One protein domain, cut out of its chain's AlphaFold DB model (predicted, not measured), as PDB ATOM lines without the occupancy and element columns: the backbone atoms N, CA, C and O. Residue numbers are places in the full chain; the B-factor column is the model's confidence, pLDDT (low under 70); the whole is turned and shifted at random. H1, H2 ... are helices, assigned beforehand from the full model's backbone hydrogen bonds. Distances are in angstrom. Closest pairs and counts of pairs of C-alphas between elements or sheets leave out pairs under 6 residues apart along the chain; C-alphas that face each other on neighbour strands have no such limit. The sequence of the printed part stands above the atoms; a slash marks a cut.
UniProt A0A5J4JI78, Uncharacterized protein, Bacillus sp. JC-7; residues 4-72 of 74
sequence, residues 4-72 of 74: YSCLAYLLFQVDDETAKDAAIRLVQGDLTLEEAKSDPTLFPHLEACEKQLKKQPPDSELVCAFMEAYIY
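This is residues 4 to 72 of the 74 residues of an uncharacterized protein of Bacillus sp. JC-7 (UniProt A0A5J4JI78). A compact, rounded clump of helices has H1 in its core, with H2 folded back beside it as a helical hairpin and with H4 and H5 crossing it at large angles on roughly opposite sides. H5 also packs across residues 24 to 28 of H2, while the short H3 sits at the margin, farther from the middle than H1, H2 and H4. The printed part has 69 residues with five named helices, H1 to H5 in chain order, and no named strand; its class is all helix. It is compact, with a radius of gyration of the C-alphas of 10.9 A and spans of 30 by 29 by 20 A.

H1, residues 4 to 12, is the hub, the helix that touches most others. It touches H2, residues 17 to 28, at a shallow tilt of 26 degrees, opposite ways, and the two form a helical hairpin; their closest C-alphas, those of Phe 12 and Lys 20, are 4.3 A apart. H3, residues 33 to 38, is close to H2 but not clearly touching, with the closest C-alphas, those of Leu 26 and Leu 33, 7.0 A apart. H4, residues 43 to 55, touches H1 at a steep tilt of 63 degrees, opposite ways, the closest C-alphas being those of Leu 10 and Cys 49 at 5.8 A. H3 and H4 only just touch, with 3 pairs of C-alphas within 8 A, and only at the corner by their link; the closest are those of Lys 37 and Phe 43, 5.0 A apart. H5, residues 60 to 70, is about perpendicular to H1, at 76 degrees, and touches it, closest at the C-alphas of Tyr 9 and Val 63, 5.9 A apart. H5 also touches H2, about perpendicular at 87 degrees, and H2 touches it with residues 24 to 28 alone; the closest C-alphas, those of Ile 24 and Tyr 70, are 6.3 A apart. H4 and H5 are apart, as are H3 and H5. The helix packing is mostly crossed: leaving out H3 and H4, which touch only at the corner, 1 of the 4 pairs of helices that touch is at a shallow tilt. In H1, H2, H3, H4 and H5 every O i to N i+4 pair is within hydrogen-bond range.

H1 begins at C-alpha 4 (203.552, 188.227, 184.927) and is 12.4 A long from first to last C-alpha. H2 measures 16.6 A and H3 8.6 A. H4, the longest helix, measures 18.6 A and begins at C-alpha 43 (206.008, 179.812, 196.949). H5 measures 15.5 A and ends at C-alpha 70 (215.687, 195.327, 185.347).

The two C-alphas farthest apart, those of Pro 40 and Glu 61, are 30.5 A apart. The printed part has no cut, and its four links are tight, each of 4 residues. The mean pLDDT of the printed part is 93.2, and no printed residue is under 70.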
ATOM      1  N   TYR A   4     202.188 188.598 184.581       90.38
ATOM      2  CA  TYR A   4     203.552 188.227 184.927       90.38
ATOM      3  C   TYR A   4     204.347 189.427 185.440       90.38
ATOM      4  O   TYR A   4     204.824 189.379 186.571       90.38
ATOM      5  N   SER A   5     204.381 190.532 184.687       92.25
ATOM      6  CA  SER A   5     205.059 191.765 185.115       92.25
ATOM      7  C   SER A   5     204.522 192.286 186.451       92.25
ATOM      8  O   SER A   5     205.291 192.661 187.333       92.25
ATOM      9  N   CYS A   6     203.201 192.231 186.656       94.31
ATOM     10  CA  CYS A   6     202.605 192.608 187.938       94.31
ATOM     11  C   CYS A   6     203.045 191.691 189.088       94.31
ATOM     12  O   CYS A   6     203.261 192.172 190.197       94.31
ATOM     13  N   LEU A   7     203.156 190.378 188.857       94.19
ATOM     14  CA  LEU A   7     203.615 189.435 189.881       94.19
ATOM     15  C   LEU A   7     205.087 189.640 190.224       94.19
ATOM     16  O   LEU A   7     205.412 189.648 191.406       94.19
ATOM     17  N   ALA A   8     205.946 189.840 189.223       94.50
ATOM     18  CA  ALA A   8     207.358 190.134 189.445       94.50
ATOM     19  C   ALA A   8     207.522 191.423 190.267       94.50
ATOM     20  O   ALA A   8     208.216 191.423 191.278       94.50
ATOM     21  N   TYR A   9     206.791 192.487 189.922       96.56
ATOM     22  CA  TYR A   9     206.816 193.725 190.700       96.56
ATOM     23  C   TYR A   9     206.352 193.528 192.147       96.56
ATOM     24  O   TYR A   9     207.021 193.986 193.068       96.56
ATOM     25  N   LEU A  10     205.227 192.843 192.371       95.31
ATOM     26  CA  LEU A  10     204.730 192.589 193.727       95.31
ATOM     27  C   LEU A  10     205.717 191.755 194.548       95.31
ATOM     28  O   LEU A  10     205.914 192.042 195.726       95.31
ATOM     29  N   LEU A  11     206.367 190.773 193.921       95.56
ATOM     30  CA  LEU A  11     207.392 189.956 194.560       95.56
ATOM     31  C   LEU A  11     208.621 190.797 194.945       95.56
ATOM     32  O   LEU A  11     209.158 190.621 196.033       95.56
ATOM     33  N   PHE A  12     209.000 191.774 194.118       96.31
ATOM     34  CA  PHE A  12     210.080 192.722 194.410       96.31
ATOM     35  C   PHE A  12     209.772 193.676 195.581       96.31
ATOM     36  O   PHE A  12     210.683 194.216 196.201       96.31
ATOM     37  N   GLN A  13     208.494 193.891 195.913       95.19
ATOM     38  CA  GLN A  13     208.094 194.712 197.067       95.19
ATOM     39  C   GLN A  13     208.106 193.942 198.397       95.19
ATOM     40  O   GLN A  13     207.869 194.535 199.450       95.19
ATOM     41  N   VAL A  14     208.335 192.627 198.372       94.31
ATOM     42  CA  VAL A  14     208.432 191.819 199.590       94.31
ATOM     43  C   VAL A  14     209.708 192.196 200.339       94.31
ATOM     44  O   VAL A  14     210.769 192.349 199.739       94.31
ATOM     45  N   ASP A  15     209.622 192.317 201.664       93.00
ATOM     46  CA  ASP A  15     210.780 192.553 202.535       93.00
ATOM     47  C   ASP A  15     211.577 191.257 202.778       93.00
ATOM     48  O   ASP A  15     211.734 190.788 203.901       93.00
ATOM     49  N   ASP A  16     211.997 190.625 201.682       92.94
ATOM     50  CA  ASP A  16     212.816 189.418 201.655       92.94
ATOM     51  C   ASP A  16     213.758 189.483 200.446       92.94
ATOM     52  O   ASP A  16     213.325 189.665 199.306       92.94
ATOM     53  N   GLU A  17     215.062 189.368 200.688       93.25
ATOM     54  CA  GLU A  17     216.073 189.523 199.636       93.25
ATOM     55  C   GLU A  17     216.030 188.377 198.614       93.25
ATOM     56  O   GLU A  17     216.296 188.599 197.435       93.25
ATOM     57  N   THR A  18     215.637 187.167 199.025       92.69
ATOM     58  CA  THR A  18     215.477 186.030 198.110       92.69
ATOM     59  C   THR A  18     214.291 186.247 197.170       92.69
ATOM     60  O   THR A  18     214.403 185.994 195.971       92.69
ATOM     61  N   ALA A  19     213.181 186.788 197.673       94.25
ATOM     62  CA  ALA A  19     212.036 187.176 196.857       94.25
ATOM     63  C   ALA A  19     212.381 188.306 195.871       94.25
ATOM     64  O   ALA A  19     212.007 188.230 194.699       94.25
ATOM     65  N   LYS A  20     213.136 189.323 196.310       95.69
ATOM     66  CA  LYS A  20     213.592 190.421 195.439       95.69
ATOM     67  C   LYS A  20     214.508 189.936 194.319       95.69
ATOM     68  O   LYS A  20     214.288 190.304 193.167       95.69
ATOM     69  N   ASP A  21     215.491 189.097 194.637       95.19
ATOM     70  CA  ASP A  21     216.388 188.504 193.640       95.19
ATOM     71  C   ASP A  21     215.607 187.649 192.632       95.19
ATOM     72  O   ASP A  21     215.741 187.813 191.419       95.19
ATOM     73  N   ALA A  22     214.690 186.809 193.121       95.00
ATOM     74  CA  ALA A  22     213.821 186.012 192.263       95.00
ATOM     75  C   ALA A  22     212.939 186.878 191.352       95.00
ATOM     76  O   ALA A  22     212.732 186.529 190.191       95.00
ATOM     77  N   ALA A  23     212.441 188.016 191.841       95.44
ATOM     78  CA  ALA A  23     211.678 188.963 191.037       95.44
ATOM     79  C   ALA A  23     212.505 189.557 189.892       95.44
ATOM     80  O   ALA A  23     212.012 189.631 188.768       95.44
ATOM     81  N   ILE A  24     213.759 189.935 190.150       95.19
ATOM     82  CA  ILE A  24     214.671 190.444 189.117       95.19
ATOM     83  C   ILE A  24     214.962 189.349 188.083       95.19
ATOM     84  O   ILE A  24     214.804 189.578 186.885       95.19
ATOM     85  N   ARG A  25     215.277 188.131 188.537       94.56
ATOM     86  CA  ARG A  25     215.537 186.978 187.661       94.56
ATOM     87  C   ARG A  25     214.322 186.591 186.816       94.56
ATOM     88  O   ARG A  25     214.482 186.198 185.663       94.56
ATOM     89  N   LEU A  26     213.106 186.747 187.350       93.50
ATOM     90  CA  LEU A  26     211.865 186.621 186.577       93.50
ATOM     91  C   LEU A  26     211.815 187.677 185.459       93.50
ATOM     92  O   LEU A  26     211.517 187.347 184.313       93.50
ATOM     93  N   VAL A  27     212.126 188.940 185.748       94.12
ATOM     94  CA  VAL A  27     212.130 189.999 184.721       94.12
ATOM     95  C   VAL A  27     213.180 189.748 183.636       94.12
ATOM     96  O   VAL A  27     212.894 189.958 182.458       94.12
ATOM     97  N   GLN A  28     214.361 189.263 184.016       92.81
ATOM     98  CA  GLN A  28     215.461 188.948 183.097       92.81
ATOM     99  C   GLN A  28     215.217 187.671 182.274       92.81
ATOM    100  O   GLN A  28     215.825 187.486 181.223       92.81
ATOM    101  N   GLY A  29     214.307 186.800 182.723       90.06
ATOM    102  CA  GLY A  29     214.034 185.507 182.093       90.06
ATOM    103  C   GLY A  29     214.962 184.373 182.544       90.06
ATOM    104  O   GLY A  29     214.877 183.277 181.995       90.06
ATOM    105  N   ASP A  30     215.797 184.608 183.561       92.38
ATOM    106  CA  ASP A  30     216.693 183.617 184.187       92.38
ATOM    107  C   ASP A  30     215.971 182.676 185.163       92.38
ATOM    108  O   ASP A  30     216.537 181.695 185.657       92.38
ATOM    109  N   LEU A  31     214.729 183.010 185.499       93.19
ATOM    110  CA  LEU A  31     213.837 182.202 186.312       93.19
ATOM    111  C   LEU A  31     212.451 182.243 185.677       93.19
ATOM    112  O   LEU A  31     211.930 183.317 185.381       93.19
ATOM    113  N   THR A  32     211.826 181.089 185.484       92.44
ATOM    114  CA  THR A  32     210.430 181.016 185.047       92.44
ATOM    115  C   THR A  32     209.481 181.033 186.243       92.44
ATOM    116  O   THR A  32     209.827 180.651 187.363       92.44
ATOM    117  N   LEU A  33     208.223 181.424 186.014       89.81
ATOM    118  CA  LEU A  33     207.208 181.405 187.073       89.81
ATOM    119  C   LEU A  33     206.930 179.983 187.594       89.81
ATOM    120  O   LEU A  33     206.569 179.820 188.757       89.81
ATOM    121  N   GLU A  34     207.064 178.959 186.749       92.00
ATOM    122  CA  GLU A  34     206.875 177.559 187.148       92.00
ATOM    123  C   GLU A  34     207.996 177.087 188.082       92.00
ATOM    124  O   GLU A  34     207.716 176.471 189.113       92.00
ATOM    125  N   GLU A  35     209.246 177.442 187.777       93.12
ATOM    126  CA  GLU A  35     210.397 177.176 188.647       93.12
ATOM    127  C   GLU A  35     210.260 177.916 189.979       93.12
ATOM    128  O   GLU A  35     210.372 177.300 191.036       93.12
ATOM    129  N   ALA A  36     209.909 179.205 189.943       92.19
ATOM    130  CA  ALA A  36     209.714 180.005 191.150       92.19
ATOM    131  C   ALA A  36     208.583 179.455 192.043       92.19
ATOM    132  O   ALA A  36     208.680 179.477 193.264       92.19
ATOM    133  N   LYS A  37     207.512 178.911 191.449       91.50
ATOM    134  CA  LYS A  37     206.424 178.246 192.194       91.50
ATOM    135  C   LYS A  37     206.806 176.881 192.749       91.50
ATOM    136  O   LYS A  37     206.170 176.420 193.694       91.50
ATOM    137  N   SER A  38     207.787 176.227 192.144       93.50
ATOM    138  CA  SER A  38     208.301 174.941 192.610       93.50
ATOM    139  C   SER A  38     209.283 175.111 193.773       93.50
ATOM    140  O   SER A  38     209.542 174.147 194.491       93.50
ATOM    141  N   ASP A  39     209.796 176.327 193.985       93.06
ATOM    142  CA  ASP A  39     210.662 176.674 195.106       93.06
ATOM    143  C   ASP A  39     209.843 176.880 196.402       93.06
ATOM    144  O   ASP A  39     209.039 177.817 196.491       93.06
ATOM    145  N   PRO A  40     210.047 176.049 197.444       92.38
ATOM    146  CA  PRO A  40     209.330 176.166 198.714       92.38
ATOM    147  C   PRO A  40     209.570 177.487 199.455       92.38
ATOM    148  O   PRO A  40     208.750 177.864 200.291       92.38
ATOM    149  N   THR A  41     210.685 178.167 199.185       91.56
ATOM    150  CA  THR A  41     211.036 179.450 199.810       91.56
ATOM    151  C   THR A  41     210.298 180.611 199.151       91.56
ATOM    152  O   THR A  41     209.828 181.511 199.840       91.56
ATOM    153  N   LEU A  42     210.093 180.552 197.832       93.56
ATOM    154  CA  LEU A  42     209.412 181.594 197.059       93.56
ATOM    155  C   LEU A  42     207.895 181.396 197.004       93.56
ATOM    156  O   LEU A  42     207.143 182.370 196.909       93.56
ATOM    157  N   PHE A  43     207.424 180.149 197.080       93.94
ATOM    158  CA  PHE A  43     206.008 179.812 196.949       93.94
ATOM    159  C   PHE A  43     205.078 180.607 197.891       93.94
ATOM    160  O   PHE A  43     204.082 181.143 197.396       93.94
ATOM    161  N   PRO A  44     205.369 180.771 199.201       94.62
ATOM    162  CA  PRO A  44     204.517 181.557 200.097       94.62
ATOM    163  C   PRO A  44     204.405 183.028 199.673       94.62
ATOM    164  O   PRO A  44     203.322 183.616 199.736       94.62
ATOM    165  N   HIS A  45     205.507 183.614 199.197       95.19
ATOM    166  CA  HIS A  45     205.543 184.994 198.716       95.19
ATOM    167  C   HIS A  45     204.764 185.151 197.410       95.19
ATOM    168  O   HIS A  45     203.954 186.070 197.277       95.19
ATOM    169  N   LEU A  46     204.927 184.213 196.476       93.75
ATOM    170  CA  LEU A  46     204.176 184.191 195.221       93.75
ATOM    171  C   LEU A  46     202.675 184.015 195.453       93.75
ATOM    172  O   LEU A  46     201.872 184.705 194.827       93.75
ATOM    173  N   GLU A  47     202.276 183.138 196.375       94.69
ATOM    174  CA  GLU A  47     200.868 182.943 196.718       94.69
ATOM    175  C   GLU A  47     200.254 184.222 197.315       94.69
ATOM    176  O   GLU A  47     199.131 184.609 196.964       94.69
ATOM    177  N   ALA A  48     200.997 184.921 198.179       94.12
ATOM    178  CA  ALA A  48     200.589 186.211 198.726       94.12
ATOM    179  C   ALA A  48     200.451 187.282 197.630       94.12
ATOM    180  O   ALA A  48     199.428 187.972 197.578       94.12
ATOM    181  N   CYS A  49     201.412 187.361 196.705       94.50
ATOM    182  CA  CYS A  49     201.378 188.279 195.564       94.50
ATOM    183  C   CYS A  49     200.187 187.995 194.637       94.50
ATOM    184  O   CYS A  49     199.494 188.919 194.218       94.50
ATOM    185  N   GLU A  50     199.871 186.726 194.357       93.88
ATOM    186  CA  GLU A  50     198.695 186.356 193.561       93.88
ATOM    187  C   GLU A  50     197.380 186.756 194.241       93.88
ATOM    188  O   GLU A  50     196.451 187.237 193.582       93.88
ATOM    189  N   LYS A  51     197.287 186.574 195.563       93.94
ATOM    190  CA  LYS A  51     196.132 187.023 196.356       93.94
ATOM    191  C   LYS A  51     196.013 188.547 196.339       93.94
ATOM    192  O   LYS A  51     194.898 189.053 196.209       93.94
ATOM    193  N   GLN A  52     197.128 189.270 196.445       92.75
ATOM    194  CA  GLN A  52     197.157 190.730 196.375       92.75
ATOM    195  C   GLN A  52     196.732 191.228 194.995       92.75
ATOM    196  O   GLN A  52     195.828 192.053 194.918       92.75
ATOM    197  N   LEU A  53     197.274 190.654 193.920       92.62
ATOM    198  CA  LEU A  53     196.948 191.026 192.544       92.62
ATOM    199  C   LEU A  53     195.448 190.905 192.237       92.62
ATOM    200  O   LEU A  53     194.889 191.742 191.534       92.62
ATOM    201  N   LYS A  54     194.776 189.884 192.789       90.50
ATOM    202  CA  LYS A  54     193.318 189.708 192.657       90.50
ATOM    203  C   LYS A  54     192.506 190.757 193.420       90.50
ATOM    204  O   LYS A  54     191.376 191.032 193.030       90.50
ATOM    205  N   LYS A  55     193.036 191.289 194.525       91.94
ATOM    206  CA  LYS A  55     192.365 192.311 195.346       91.94
ATOM    207  C   LYS A  55     192.590 193.709 194.785       91.94
ATOM    208  O   LYS A  55     191.645 194.480 194.671       91.94
ATOM    209  N   GLN A  56     193.842 194.021 194.476       90.00
ATOM    210  CA  GLN A  56     194.275 195.319 193.996       90.00
ATOM    211  C   GLN A  56     195.514 195.135 193.113       90.00
ATOM    212  O   GLN A  56     196.582 194.789 193.624       90.00
ATOM    213  N   PRO A  57     195.396 195.355 191.795       89.62
ATOM    214  CA  PRO A  57     196.562 195.359 190.934       89.62
ATOM    215  C   PRO A  57     197.463 196.564 191.247       89.62
ATOM    216  O   PRO A  57     196.953 197.624 191.626       89.62
ATOM    217  N   PRO A  58     198.791 196.412 191.108       92.56
ATOM    218  CA  PRO A  58     199.727 197.522 191.240       92.56
ATOM    219  C   PRO A  58     199.536 198.551 190.118       92.56
ATOM    220  O   PRO A  58     198.960 198.250 189.069       92.56
ATOM    221  N   ASP A  59     200.044 199.760 190.348       94.31
ATOM    222  CA  ASP A  59     200.058 200.823 189.344       94.31
ATOM    223  C   ASP A  59     200.894 200.404 188.127       94.31
ATOM    224  O   ASP A  59     202.043 199.973 188.260       94.31
ATOM    225  N   SER A  60     200.317 200.535 186.932       92.50
ATOM    226  CA  SER A  60     200.989 200.184 185.687       92.50
ATOM    227  C   SER A  60     202.235 201.022 185.414       92.50
ATOM    228  O   SER A  60     203.168 200.503 184.819       92.50
ATOM    229  N   GLU A  61     202.285 202.287 185.829       94.44
ATOM    230  CA  GLU A  61     203.468 203.126 185.612       94.44
ATOM    231  C   GLU A  61     204.648 202.632 186.454       94.44
ATOM    232  O   GLU A  61     205.763 202.501 185.947       94.44
ATOM    233  N   LEU A  62     204.390 202.259 187.712       95.06
ATOM    234  CA  LEU A  62     205.413 201.728 188.618       95.06
ATOM    235  C   LEU A  62     205.956 200.387 188.141       95.06
ATOM    236  O   LEU A  62     207.163 200.154 188.161       95.06
ATOM    237  N   VAL A  63     205.069 199.505 187.687       95.12
ATOM    238  CA  VAL A  63     205.500 198.213 187.161       95.12
ATOM    239  C   VAL A  63     206.252 198.401 185.838       95.12
ATOM    240  O   VAL A  63     207.242 197.714 185.625       95.12
ATOM    241  N   CYS A  64     205.854 199.336 184.967       93.31
ATOM    242  CA  CYS A  64     206.592 199.639 183.735       93.31
ATOM    243  C   CYS A  64     208.007 200.123 184.058       93.31
ATOM    244  O   CYS A  64     208.963 199.574 183.521       93.31
ATOM    245  N   ALA A  65     208.141 201.071 184.990       94.69
ATOM    246  CA  ALA A  65     209.440 201.566 185.437       94.69
ATOM    247  C   ALA A  65     210.314 200.448 186.032       94.69
ATOM    248  O   ALA A  65     211.511 200.389 185.763       94.69
ATOM    249  N   PHE A  66     209.719 199.531 186.801       94.94
ATOM    250  CA  PHE A  66     210.413 198.349 187.314       94.94
ATOM    251  C   PHE A  66     210.892 197.428 186.185       94.94
ATOM    252  O   PHE A  66     212.059 197.046 186.162       94.94
ATOM    253  N   MET A  67     210.024 197.101 185.227       93.75
ATOM    254  CA  MET A  67     210.403 196.260 184.091       93.75
ATOM    255  C   MET A  67     211.548 196.902 183.305       93.75
ATOM    256  O   MET A  67     212.553 196.249 183.058       93.75
ATOM    257  N   GLU A  68     211.443 198.188 182.975       92.31
ATOM    258  CA  GLU A  68     212.484 198.927 182.251       92.31
ATOM    259  C   GLU A  68     213.817 198.972 183.009       92.31
ATOM    260  O   GLU A  68     214.875 198.882 182.385       92.31
ATOM    261  N   ALA A  69     213.780 199.066 184.341       93.31
ATOM    262  CA  ALA A  69     214.978 199.111 185.168       93.31
ATOM    263  C   ALA A  69     215.757 197.785 185.185       93.31
ATOM    264  O   ALA A  69     216.982 197.818 185.275       93.31
ATOM    265  N   TYR A  70     215.072 196.639 185.103       92.56
ATOM    266  CA  TYR A  70     215.687 195.327 185.347       92.56
ATOM    267  C   TYR A  70     215.719 194.388 184.137       92.56
ATOM    268  O   TYR A  70     216.516 193.454 184.130       92.56
ATOM    269  N   ILE A  71     214.939 194.643 183.082       87.38
ATOM    270  CA  ILE A  71     214.884 193.777 181.886       87.38
ATOM    271  C   ILE A  71     216.216 193.690 181.129       87.38
ATOM    272  O   ILE A  71     216.494 192.682 180.487       87.38
ATOM    273  N   TYR A  72     217.055 194.721 181.236       79.31
ATOM    274  CA  TYR A  72     218.406 194.758 180.665       79.31
ATOM    275  C   TYR A  72     219.476 195.098 181.706       79.31
ATOM    276  O   TYR A  72     220.573 195.510 181.328       79.31
TER     277      TYR A  72